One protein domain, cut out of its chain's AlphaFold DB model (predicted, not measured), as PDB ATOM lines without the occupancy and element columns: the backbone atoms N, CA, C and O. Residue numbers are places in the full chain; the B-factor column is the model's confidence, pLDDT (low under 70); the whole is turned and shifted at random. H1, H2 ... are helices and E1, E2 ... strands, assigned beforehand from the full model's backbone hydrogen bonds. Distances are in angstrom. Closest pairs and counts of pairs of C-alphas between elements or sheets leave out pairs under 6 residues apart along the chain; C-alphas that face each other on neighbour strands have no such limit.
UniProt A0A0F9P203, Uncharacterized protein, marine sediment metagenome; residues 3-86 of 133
ATOM      1  N   PRO A   3      47.696  30.137  32.976       75.75
ATOM      2  CA  PRO A   3      46.316  29.720  33.138       75.75
ATOM      3  C   PRO A   3      45.752  30.323  34.429       75.75
ATOM      4  O   PRO A   3      46.391  30.271  35.478       75.75
ATOM      5  N   ILE A   4      44.551  30.885  34.329       81.75
ATOM      6  CA  ILE A   4      43.827  31.499  35.442       81.75
ATOM      7  C   ILE A   4      42.916  30.442  36.077       81.75
ATOM      8  O   ILE A   4      42.294  29.637  35.375       81.75
ATOM      9  N   ASN A   5      42.876  30.402  37.405       78.00
ATOM     10  CA  ASN A   5      42.004  29.514  38.165       78.00
ATOM     11  C   ASN A   5      40.590  30.107  38.334       78.00
ATOM     12  O   ASN A   5      40.318  31.251  37.980       78.00
ATOM     13  N   LYS A   6      39.671  29.333  38.918       79.94
ATOM     14  CA  LYS A   6      38.279  29.747  39.165       79.94
ATOM     15  C   LYS A   6      38.128  31.060  39.958       79.94
ATOM     16  O   LYS A   6      37.089  31.704  39.864       79.94
ATOM     17  N   ASN A   7      39.133  31.436  40.745       81.25
ATOM     18  CA  ASN A   7      39.127  32.636  41.582       81.25
ATOM     19  C   ASN A   7      39.757  33.853  40.883       81.25
ATOM     20  O   ASN A   7      40.058  34.834  41.554       81.25
ATOM     21  N   ASP A   8      39.971  33.782  39.566       81.56
ATOM     22  CA  ASP A   8      40.622  34.821  38.758       81.56
ATOM     23  C   ASP A   8      42.090  35.091  39.150       81.56
ATOM     24  O   ASP A   8      42.631  36.176  38.956       81.56
ATOM     25  N   VAL A   9      42.755  34.075  39.714       81.69
ATOM     26  CA  VAL A   9      44.173  34.125  40.100       81.69
ATOM     27  C   VAL A   9      44.995  33.253  39.154       81.69
ATOM     28  O   VAL A   9      44.610  32.123  38.846       81.69
ATOM     29  N   GLU A  10      46.138  33.761  38.689       84.69
ATOM     30  CA  GLU A  10      47.079  32.972  37.889       84.69
ATOM     31  C   GLU A  10      47.624  31.786  38.695       84.69
ATOM     32  O   GLU A  10      48.032  31.925  39.848       84.69
ATOM     33  N   TRP A  11      47.660  30.607  38.075       83.00
ATOM     34  CA  TRP A  11      48.316  29.450  38.670       83.00
ATOM     35  C   TRP A  11      49.826  29.668  38.790       83.00
ATOM     36  O   TRP A  11      50.477  30.117  37.844       83.00
ATOM     37  N   ASP A  12      50.400  29.224  39.911       86.69
ATOM     38  CA  ASP A  12      51.844  29.049  40.042       86.69
ATOM     39  C   ASP A  12      52.394  28.168  38.905       86.69
ATOM     40  O   ASP A  12      51.847  27.106  38.589       86.69
ATOM     41  N   ILE A  13      53.496  28.607  38.294       86.69
ATOM     42  CA  ILE A  13      54.087  27.981  37.103       86.69
ATOM     43  C   ILE A  13      54.482  26.523  37.363       86.69
ATOM     44  O   ILE A  13      54.279  25.665  36.500       86.69
ATOM     45  N   ALA A  14      55.046  26.223  38.535       86.31
ATOM     46  CA  ALA A  14      55.490  24.874  38.863       86.31
ATOM     47  C   ALA A  14      54.293  23.933  39.045       86.31
ATOM     48  O   ALA A  14      54.319  22.796  38.566       86.31
ATOM     49  N   ILE A  15      53.218  24.427  39.668       85.50
ATOM     50  CA  ILE A  15      51.949  23.696  39.784       85.50
ATOM     51  C   ILE A  15      51.341  23.468  38.407       85.50
ATOM     52  O   ILE A  15      50.986  22.336  38.075       85.50
ATOM     53  N   ALA A  16      51.265  24.518  37.590       87.50
ATOM     54  CA  ALA A  16      50.666  24.449  36.269       87.50
ATOM     55  C   ALA A  16      51.381  23.424  35.378       87.50
ATOM     56  O   ALA A  16      50.731  22.549  34.808       87.50
ATOM     57  N   ASN A  17      52.714  23.473  35.317       88.44
ATOM     58  CA  ASN A  17      53.512  22.541  34.521       88.44
ATOM     59  C   ASN A  17      53.324  21.093  34.982       88.44
ATOM     60  O   ASN A  17      53.045  20.217  34.163       88.44
ATOM     61  N   ARG A  18      53.399  20.842  36.293       87.44
ATOM     62  CA  ARG A  18      53.274  19.480  36.819       87.44
ATOM     63  C   ARG A  18      51.881  18.902  36.620       87.44
ATOM     64  O   ARG A  18      51.735  17.727  36.291       87.44
ATOM     65  N   MET A  19      50.848  19.722  36.786       88.25
ATOM     66  CA  MET A  19      49.479  19.296  36.511       88.25
ATOM     67  C   MET A  19      49.259  19.051  35.021       88.25
ATOM     68  O   MET A  19      48.563  18.106  34.657       88.25
ATOM     69  N   HIS A  20      49.889  19.841  34.153       90.12
ATOM     70  CA  HIS A  20      49.819  19.638  32.714       90.12
ATOM     71  C   HIS A  20      50.482  18.317  32.287       90.12
ATOM     72  O   HIS A  20      49.953  17.614  31.425       90.12
ATOM     73  N   GLU A  21      51.625  17.961  32.875       91.06
ATOM     74  CA  GLU A  21      52.281  16.662  32.668       91.06
ATOM     75  C   GLU A  21      51.405  15.515  33.171       91.06
ATOM     76  O   GLU A  21      51.070  14.615  32.404       91.06
ATOM     77  N   ARG A  22      50.921  15.612  34.412       91.00
ATOM     78  CA  ARG A  22      50.031  14.609  35.001       91.00
ATOM     79  C   ARG A  22      48.781  14.373  34.149       91.00
ATOM     80  O   ARG A  22      48.421  13.230  33.892       91.00
ATOM     81  N   ILE A  23      48.131  15.437  33.679       93.81
ATOM     82  CA  ILE A  23      46.946  15.327  32.821       93.81
ATOM     83  C   ILE A  23      47.287  14.644  31.493       93.81
ATOM     84  O   ILE A  23      46.507  13.808  31.039       93.81
ATOM     85  N   ARG A  24      48.437  14.958  30.877       93.06
ATOM     86  CA  ARG A  24      48.891  14.268  29.658       93.06
ATOM     87  C   ARG A  24      49.072  12.773  29.912       93.06
ATOM     88  O   ARG A  24      48.539  11.973  29.148       93.06
ATOM     89  N   ASP A  25      49.754  12.403  30.990       94.06
ATOM     90  CA  ASP A  25      50.033  11.001  31.307       94.06
ATOM     91  C   ASP A  25      48.751  10.217  31.606       94.06
ATOM     92  O   ASP A  25      48.560   9.104  31.110       94.06
ATOM     93  N   GLU A  26      47.826  10.804  32.365       95.00
ATOM     94  CA  GLU A  26      46.543  10.172  32.667       95.00
ATOM     95  C   GLU A  26      45.677   9.998  31.405       95.00
ATOM     96  O   GLU A  26      45.034   8.959  31.243       95.00
ATOM     97  N   VAL A  27      45.657  10.987  30.502       96.56
ATOM     98  CA  VAL A  27      44.923  10.898  29.226       96.56
ATOM     99  C   VAL A  27      45.551   9.855  28.315       96.56
ATOM    100  O   VAL A  27      44.830   9.042  27.738       96.56
ATOM    101  N   LEU A  28      46.878   9.840  28.191       94.19
ATOM    102  CA  LEU A  28      47.578   8.831  27.403       94.19
ATOM    103  C   LEU A  28      47.296   7.425  27.941       94.19
ATOM    104  O   LEU A  28      46.948   6.532  27.173       94.19
ATOM    105  N   THR A  29      47.370   7.244  29.259       94.56
ATOM    106  CA  THR A  29      47.059   5.968  29.917       94.56
ATOM    107  C   THR A  29      45.624   5.526  29.634       94.56
ATOM    108  O   THR A  29      45.386   4.363  29.305       94.56
ATOM    109  N   GLU A  30      44.661   6.446  29.711       95.38
ATOM    110  CA  GLU A  30      43.264   6.160  29.388       95.38
ATOM    111  C   GLU A  30      43.092   5.727  27.925       95.38
ATOM    112  O   GLU A  30      42.414   4.735  27.647       95.38
ATOM    113  N   LEU A  31      43.708   6.448  26.989       94.75
ATOM    114  CA  LEU A  31      43.612   6.155  25.560       94.75
ATOM    115  C   LEU A  31      44.266   4.818  25.202       94.75
ATOM    116  O   LEU A  31      43.661   4.016  24.493       94.75
ATOM    117  N   LEU A  32      45.435   4.518  25.766       92.56
ATOM    118  CA  LEU A  32      46.088   3.219  25.601       92.56
ATOM    119  C   LEU A  32      45.248   2.077  26.187       92.56
ATOM    120  O   LEU A  32      45.163   1.000  25.598       92.56
ATOM    121  N   ALA A  33      44.580   2.302  27.321       92.75
ATOM    122  CA  ALA A  33      43.669   1.315  27.891       92.75
ATOM    123  C   ALA A  33      42.439   1.080  26.997       92.75
ATOM    124  O   ALA A  33      41.982  -0.060  26.877       92.75
ATOM    125  N   ARG A  34      41.905   2.126  26.352       93.62
ATOM    126  CA  ARG A  34      40.811   2.006  25.371       93.62
ATOM    127  C   ARG A  34      41.252   1.227  24.133       93.62
ATOM    128  O   ARG A  34      40.533   0.326  23.714       93.62
ATOM    129  N   ASP A  35      42.433   1.523  23.604       92.56
ATOM    130  CA  ASP A  35      43.020   0.803  22.471       92.56
ATOM    131  C   ASP A  35      43.224  -0.680  22.792       92.56
ATOM    132  O   ASP A  35      42.787  -1.547  22.036       92.56
ATOM    133  N   ARG A  36      43.779  -0.991  23.970       90.94
ATOM    134  CA  ARG A  36      43.932  -2.377  24.430       90.94
ATOM    135  C   ARG A  36      42.583  -3.096  24.529       90.94
ATOM    136  O   ARG A  36      42.486  -4.250  24.127       90.94
ATOM    137  N   LYS A  37      41.530  -2.429  25.022       90.81
ATOM    138  CA  LYS A  37      40.164  -2.994  25.066       90.81
ATOM    139  C   LYS A  37      39.580  -3.259  23.674       90.81
ATOM    140  O   LYS A  37      38.743  -4.142  23.542       90.81
ATOM    141  N   ARG A  38      40.016  -2.509  22.659       89.81
ATOM    142  CA  ARG A  38      39.647  -2.701  21.247       89.81
ATOM    143  C   ARG A  38      40.480  -3.786  20.552       89.81
ATOM    144  O   ARG A  38      40.232  -4.062  19.388       89.81
ATOM    145  N   GLY A  39      41.451  -4.391  21.241       87.81
ATOM    146  CA  GLY A  39      42.351  -5.394  20.666       87.81
ATOM    147  C   GLY A  39      43.536  -4.803  19.899       87.81
ATOM    148  O   GLY A  39      44.220  -5.529  19.187       87.81
ATOM    149  N   ILE A  40      43.804  -3.501  20.041       90.00
ATOM    150  CA  ILE A  40      44.923  -2.841  19.365       90.00
ATOM    151  C   ILE A  40      46.229  -3.173  20.111       90.00
ATOM    152  O   ILE A  40      46.311  -2.956  21.328       90.00
ATOM    153  N   PRO A  41      47.261  -3.679  19.413       85.06
ATOM    154  CA  PRO A  41      48.556  -3.987  20.010       85.06
ATOM    155  C   PRO A  41      49.251  -2.766  20.623       85.06
ATOM    156  O   PRO A  41      49.120  -1.641  20.141       85.06
ATOM    157  N   ALA A  42      50.049  -2.994  21.668       81.62
ATOM    158  CA  ALA A  42      50.764  -1.927  22.375       81.62
ATOM    159  C   ALA A  42      51.849  -1.250  21.519       81.62
ATOM    160  O   ALA A  42      52.129  -0.068  21.702       81.62
ATOM    161  N   ASP A  43      52.435  -1.979  20.567       82.50
ATOM    162  CA  ASP A  43      53.368  -1.426  19.581       82.50
ATOM    163  C   ASP A  43      52.653  -0.611  18.484       82.50
ATOM    164  O   ASP A  43      53.295   0.035  17.653       82.50
ATOM    165  N   GLY A  44      51.315  -0.616  18.487       76.94
ATOM    166  CA  GLY A  44      50.468   0.082  17.534       76.94
ATOM    167  C   GLY A  44      50.520  -0.490  16.118       76.94
ATOM    168  O   GLY A  44      50.007   0.163  15.202       76.94
ATOM    169  N   LYS A  45      51.141  -1.661  15.920       84.06
ATOM    170  CA  LYS A  45      51.209  -2.339  14.626       84.06
ATOM    171  C   LYS A  45      49.948  -3.171  14.438       84.06
ATOM    172  O   LYS A  45      49.811  -4.274  14.944       84.06
ATOM    173  N   VAL A  46      49.005  -2.601  13.707       84.94
ATOM    174  CA  VAL A  46      47.739  -3.237  13.336       84.94
ATOM    175  C   VAL A  46      47.898  -3.892  11.972       84.94
ATOM    176  O   VAL A  46      47.616  -3.286  10.941       84.94
ATOM    177  N   THR A  47      48.429  -5.111  11.965       85.19
ATOM    178  CA  THR A  47      48.637  -5.907  10.750       85.19
ATOM    179  C   THR A  47      48.037  -7.297  10.892       85.19
ATOM    180  O   THR A  47      48.119  -7.887  11.968       85.19
ATOM    181  N   VAL A  48      47.496  -7.830   9.801       83.12
ATOM    182  CA  VAL A  48      46.973  -9.196   9.680       83.12
ATOM    183  C   VAL A  48      47.585  -9.877   8.453       83.12
ATOM    184  O   VAL A  48      48.099  -9.205   7.559       83.12
ATOM    185  N   LEU A  49      47.576 -11.209   8.442       84.56
ATOM    186  CA  LEU A  49      47.988 -12.019   7.295       84.56
ATOM    187  C   LEU A  49      46.780 -12.249   6.383       84.56
ATOM    188  O   LEU A  49      45.754 -12.733   6.856       84.56
ATOM    189  N   ASP A  50      46.929 -11.912   5.108       83.56
ATOM    190  CA  ASP A  50      45.943 -12.121   4.046       83.56
ATOM    191  C   ASP A  50      46.661 -12.732   2.840       83.56
ATOM    192  O   ASP A  50      47.596 -12.114   2.335       83.56
ATOM    193  N   ASP A  51      46.302 -13.961   2.453       76.88
ATOM    194  CA  ASP A  51      46.859 -14.706   1.308       76.88
ATOM    195  C   ASP A  51      48.367 -14.450   1.063       76.88
ATOM    196  O   ASP A  51      48.788 -13.908   0.040       76.88
ATOM    197  N   GLU A  52      49.189 -14.808   2.059       84.00
ATOM    198  CA  GLU A  52      50.663 -14.676   2.092       84.00
ATOM    199  C   GLU A  52      51.237 -13.247   2.212       84.00
ATOM    200  O   GLU A  52      52.456 -13.072   2.276       84.00
ATOM    201  N   HIS A  53      50.397 -12.220   2.345       82.50
ATOM    202  CA  HIS A  53      50.813 -10.825   2.510       82.50
ATOM    203  C   HIS A  53      50.478 -10.285   3.906       82.50
ATOM    204  O   HIS A  53      49.446 -10.593   4.499       82.50
ATOM    205  N   ILE A  54      51.354  -9.429   4.443       84.19
ATOM    206  CA  ILE A  54      51.066  -8.661   5.660       84.19
ATOM    207  C   ILE A  54      50.324  -7.390   5.244       84.19
ATOM    208  O   ILE A  54      50.920  -6.476   4.668       84.19
ATOM    209  N   VAL A  55      49.031  -7.313   5.558       86.69
ATOM    210  CA  VAL A  55      48.183  -6.147   5.282       86.69
ATOM    211  C   VAL A  55      47.840  -5.407   6.572       86.69
ATOM    212  O   VAL A  55      47.812  -5.979   7.659       86.69
ATOM    213  N   ILE A  56      47.596  -4.101   6.472       85.75
ATOM    214  CA  ILE A  56      47.173  -3.288   7.618       85.75
ATOM    215  C   ILE A  56      45.692  -3.554   7.898       85.75
ATOM    216  O   ILE A  56      44.859  -3.350   7.012       85.75
ATOM    217  N   ASP A  57      45.355  -3.905   9.139       87.81
ATOM    218  CA  ASP A  57      43.960  -3.970   9.577       87.81
ATOM    219  C   ASP A  57      43.406  -2.545   9.693       87.81
ATOM    220  O   ASP A  57      43.673  -1.811  10.651       87.81
ATOM    221  N   ARG A  58      42.647  -2.132   8.673       87.69
ATOM    222  CA  ARG A  58      42.062  -0.788   8.610       87.69
ATOM    223  C   ARG A  58      41.055  -0.548   9.731       87.69
ATOM    224  O   ARG A  58      41.003   0.564  10.241       87.69
ATOM    225  N   SER A  59      40.314  -1.574  10.154       88.31
ATOM    226  CA  SER A  59      39.306  -1.433  11.208       88.31
ATOM    227  C   SER A  59      39.953  -1.090  12.553       88.31
ATOM    228  O   SER A  59      39.549  -0.132  13.213       88.31
ATOM    229  N   LEU A  60      41.028  -1.796  12.913       86.88
ATOM    230  CA  LEU A  60      41.782  -1.536  14.138       86.88
ATOM    231  C   LEU A  60      42.610  -0.252  14.042       86.88
ATOM    232  O   LEU A  60      42.752   0.466  15.033       86.88
ATOM    233  N   ARG A  61      43.132   0.074  12.852       88.00
ATOM    234  CA  ARG A  61      43.837   1.340  12.609       88.00
ATOM    235  C   ARG A  61      42.933   2.542  12.842       88.00
ATOM    236  O   ARG A  61      43.345   3.469  13.535       88.00
ATOM    237  N   ASP A  62      41.735   2.525  12.274       88.88
ATOM    238  CA  ASP A  62      40.786   3.634  12.377       88.88
ATOM    239  C   ASP A  62      40.187   3.727  13.788       88.88
ATOM    240  O   ASP A  62      39.822   4.809  14.249       88.88
ATOM    241  N   ALA A  63      40.152   2.606  14.514       88.44
ATOM    242  CA  ALA A  63      39.760   2.551  15.915       88.44
ATOM    243  C   ALA A  63      40.864   2.997  16.894       88.44
ATOM    244  O   ALA A  63      40.582   3.143  18.085       88.44
ATOM    245  N   ARG A  64      42.107   3.203  16.446       90.25
ATOM    246  CA  ARG A  64      43.214   3.644  17.304       90.25
ATOM    247  C   ARG A  64      43.007   5.082  17.759       90.25
ATOM    248  O   ARG A  64      42.614   5.942  16.968       90.25
ATOM    249  N   HIS A  65      43.328   5.373  19.018       91.44
ATOM    250  CA  HIS A  65      43.340   6.758  19.474       91.44
ATOM    251  C   HIS A  65      44.282   7.617  18.619       91.44
ATOM    252  O   HIS A  65      45.333   7.179  18.140       91.44
ATOM    253  N   THR A  66      43.918   8.885  18.448       91.12
ATOM    254  CA  THR A  66      44.694   9.824  17.629       91.12
ATOM    255  C   THR A  66      45.354  10.899  18.483       91.12
ATOM    256  O   THR A  66      44.865  11.270  19.553       91.12
ATOM    257  N   GLY A  67      46.421  11.512  17.962       91.31
ATOM    258  CA  GLY A  67      47.019  12.689  18.601       91.31
ATOM    259  C   GLY A  67      46.039  13.866  18.735       91.31
ATOM    260  O   GLY A  67      46.165  14.678  19.650       91.31
ATOM    261  N   ARG A  68      45.026  13.951  17.861       94.00
ATOM    262  CA  ARG A  68      43.943  14.937  17.984       94.00
ATOM    263  C   ARG A  68      43.061  14.645  19.197       94.00
ATOM    264  O   ARG A  68      42.786  15.568  19.957       94.00
ATOM    265  N   GLU A  69      42.652  13.392  19.385       93.81
ATOM    266  CA  GLU A  69      41.864  12.963  20.549       93.81
ATOM    267  C   GLU A  69      42.620  13.236  21.853       93.81
ATOM    268  O   GLU A  69      42.075  13.864  22.760       93.81
ATOM    269  N   HIS A  70      43.910  12.889  21.896       95.12
ATOM    270  CA  HIS A  70      44.777  13.171  23.037       95.12
ATOM    271  C   HIS A  70      44.817  14.665  23.392       95.12
ATOM    272  O   HIS A  70      44.603  15.035  24.548       95.12
ATOM    273  N   ARG A  71      45.041  15.546  22.404       94.31
ATOM    274  CA  ARG A  71      45.056  17.003  22.627       94.31
ATOM    275  C   ARG A  71      43.713  17.520  23.141       94.31
ATOM    276  O   ARG A  71      43.691  18.300  24.088       94.31
ATOM    277  N   MET A  72      42.608  17.069  22.548       96.31
ATOM    278  CA  MET A  72      41.261  17.497  22.936       96.31
ATOM    279  C   MET A  72      40.903  17.071  24.362       96.31
ATOM    280  O   MET A  72      40.371  17.875  25.125       96.31
ATOM    281  N   LEU A  73      41.200  15.824  24.738       96.06
ATOM    282  CA  LEU A  73      40.939  15.318  26.087       96.06
ATOM    283  C   LEU A  73      41.842  15.982  27.128       96.06
ATOM    284  O   LEU A  73      41.344  16.392  28.173       96.06
ATOM    285  N   SER A  74      43.129  16.160  26.815       95.56
ATOM    286  CA  SER A  74      44.068  16.884  27.685       95.56
ATOM    287  C   SER A  74      43.587  18.308  27.944       95.56
ATOM    288  O   SER A  74      43.527  18.738  29.090       95.56
ATOM    289  N   PHE A  75      43.165  19.019  26.893       93.75
ATOM    290  CA  PHE A  75      42.632  20.373  27.023       93.75
ATOM    291  C   PHE A  75      41.343  20.411  27.852       93.75
ATOM    292  O   PHE A  75      41.210  21.249  28.736       93.75
ATOM    293  N   ARG A  76      40.404  19.482  27.628       94.81
ATOM    294  CA  ARG A  76      39.170  19.400  28.427       94.81
ATOM    295  C   ARG A  76      39.452  19.176  29.909       94.81
ATOM    296  O   ARG A  76      38.882  19.876  30.740       94.81
ATOM    297  N   ARG A  77      40.343  18.236  30.240       94.12
ATOM    298  CA  ARG A  77      40.753  17.991  31.629       94.12
ATOM    299  C   ARG A  77      41.479  19.192  32.228       94.12
ATOM    300  O   ARG A  77      41.263  19.499  33.393       94.12
ATOM    301  N   TRP A  78      42.285  19.892  31.430       92.06
ATOM    302  CA  TRP A  78      42.942  21.127  31.849       92.06
ATOM    303  C   TRP A  78      41.933  22.222  32.213       92.06
ATOM    304  O   TRP A  78      42.011  22.811  33.285       92.06
ATOM    305  N   VAL A  79      40.937  22.455  31.357       90.62
ATOM    306  CA  VAL A  79      39.861  23.421  31.626       90.62
ATOM    307  C   VAL A  79      39.085  23.036  32.884       90.62
ATOM    308  O   VAL A  79      38.834  23.894  33.729       90.62
ATOM    309  N   GLN A  80      38.752  21.751  33.042       90.31
ATOM    310  CA  GLN A  80      38.087  21.259  34.245       90.31
ATOM    311  C   GLN A  80      38.926  21.547  35.496       90.31
ATOM    312  O   GLN A  80      38.409  22.122  36.451       90.31
ATOM    313  N   PHE A  81      40.221  21.225  35.461       86.56
ATOM    314  CA  PHE A  81      41.153  21.500  36.551       86.56
ATOM    315  C   PHE A  81      41.163  22.984  36.945       86.56
ATOM    316  O   PHE A  81      41.031  23.303  38.124       86.56
ATOM    317  N   CYS A  82      41.240  23.894  35.970       85.38
ATOM    318  CA  CYS A  82      41.212  25.334  36.234       85.38
ATOM    319  C   CYS A  82      39.867  25.821  36.799       85.38
ATOM    320  O   CYS A  82      39.840  26.802  37.539       85.38
ATOM    321  N   SER A  83      38.760  25.151  36.464       84.19
ATOM    322  CA  SER A  83      37.401  25.539  36.869       84.19
ATOM    323  C   SER A  83      36.978  25.057  38.262       84.19
ATOM    324  O   SER A  83      35.953  25.501  38.786       84.19
ATOM    325  N   GLU A  84      37.734  24.147  38.877       80.44
ATOM    326  CA  GLU A  84      37.420  23.603  40.198       80.44
ATOM    327  C   GLU A  84      38.018  24.486  41.310       80.44
ATOM    328  O   GLU A  84      39.178  24.891  41.221       80.44
ATOM    329  N   PRO A  85      37.264  24.795  42.384       67.62
ATOM    330  CA  PRO A  85      37.818  25.506  43.529       67.62
ATOM    331  C   PRO A  85      38.785  24.562  44.249       67.62
ATOM    332  O   PRO A  85      38.361  23.580  44.860       67.62
ATOM    333  N   ARG A  86      40.090  24.820  44.146       71.69
ATOM    334  CA  ARG A  86      41.119  23.976  44.762       71.69
ATOM    335  C   ARG A  86      42.097  24.798  45.588       71.69
ATOM    336  O   ARG A  86      42.433  25.924  45.234       71.69
TER     337      ARG A  86
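What this domain is: This is residues 3 to 86 of the 133 residues of an uncharacterized protein of marine sediment metagenome (UniProt A0A0F9P203). A small two-stranded hairpin, E1 and E2, makes one end of a long rod, and two helices, H1 and H3, cross as an X in the body beyond it. The short helix H2 comes between the hairpin and H3 along the chain. The printed part has 84 residues, with three named helices and two named strands in the order H1, E1, E2, H2, H3; the sheet, E1 - E2, is antiparallel, and the class is mostly helix. The whole is only just extended, close to loose, with a radius of gyration of the C-alphas of 18.1 A and spans of 62 by 18 by 17 A.

Where its parts are: Find C-alpha 47 at (48.637, -5.907, 10.750), where E1, residues 47 to 50, begins. E2 is residues 53 to 56, and H2 is residues 58 to 62. Go back to C-alpha 13 at (54.087, 27.981, 37.103); from there H1 runs through residues 13 to 37, 36.0 A long. H3, residues 67 to 83, covers 24.3 A and ends at C-alpha 83 at (37.401, 25.539, 36.869).

How they stand to each other: In the hairpin E1 and E2, look for N 48 and O 55, 2.8 A apart and within hydrogen-bond range. H2 touches no helix and is apart from E1. H1 touches H3 with residues 20 to 31 alone, at a steep tilt of 47 degrees, opposite ways; their closest C-alphas are those of Arg 24 and Ser 74, 5.8 A apart. In H1, H2 and H3, every O i to N i+4 pair is within hydrogen-bond range.

The domain as a whole: The two C-alphas farthest apart are those of Asn 7 and Glu 52, at 62.7 A. The printed part has no cut and no long link. The mean pLDDT of the printed part is 87.8, and residue 85 alone is under 70.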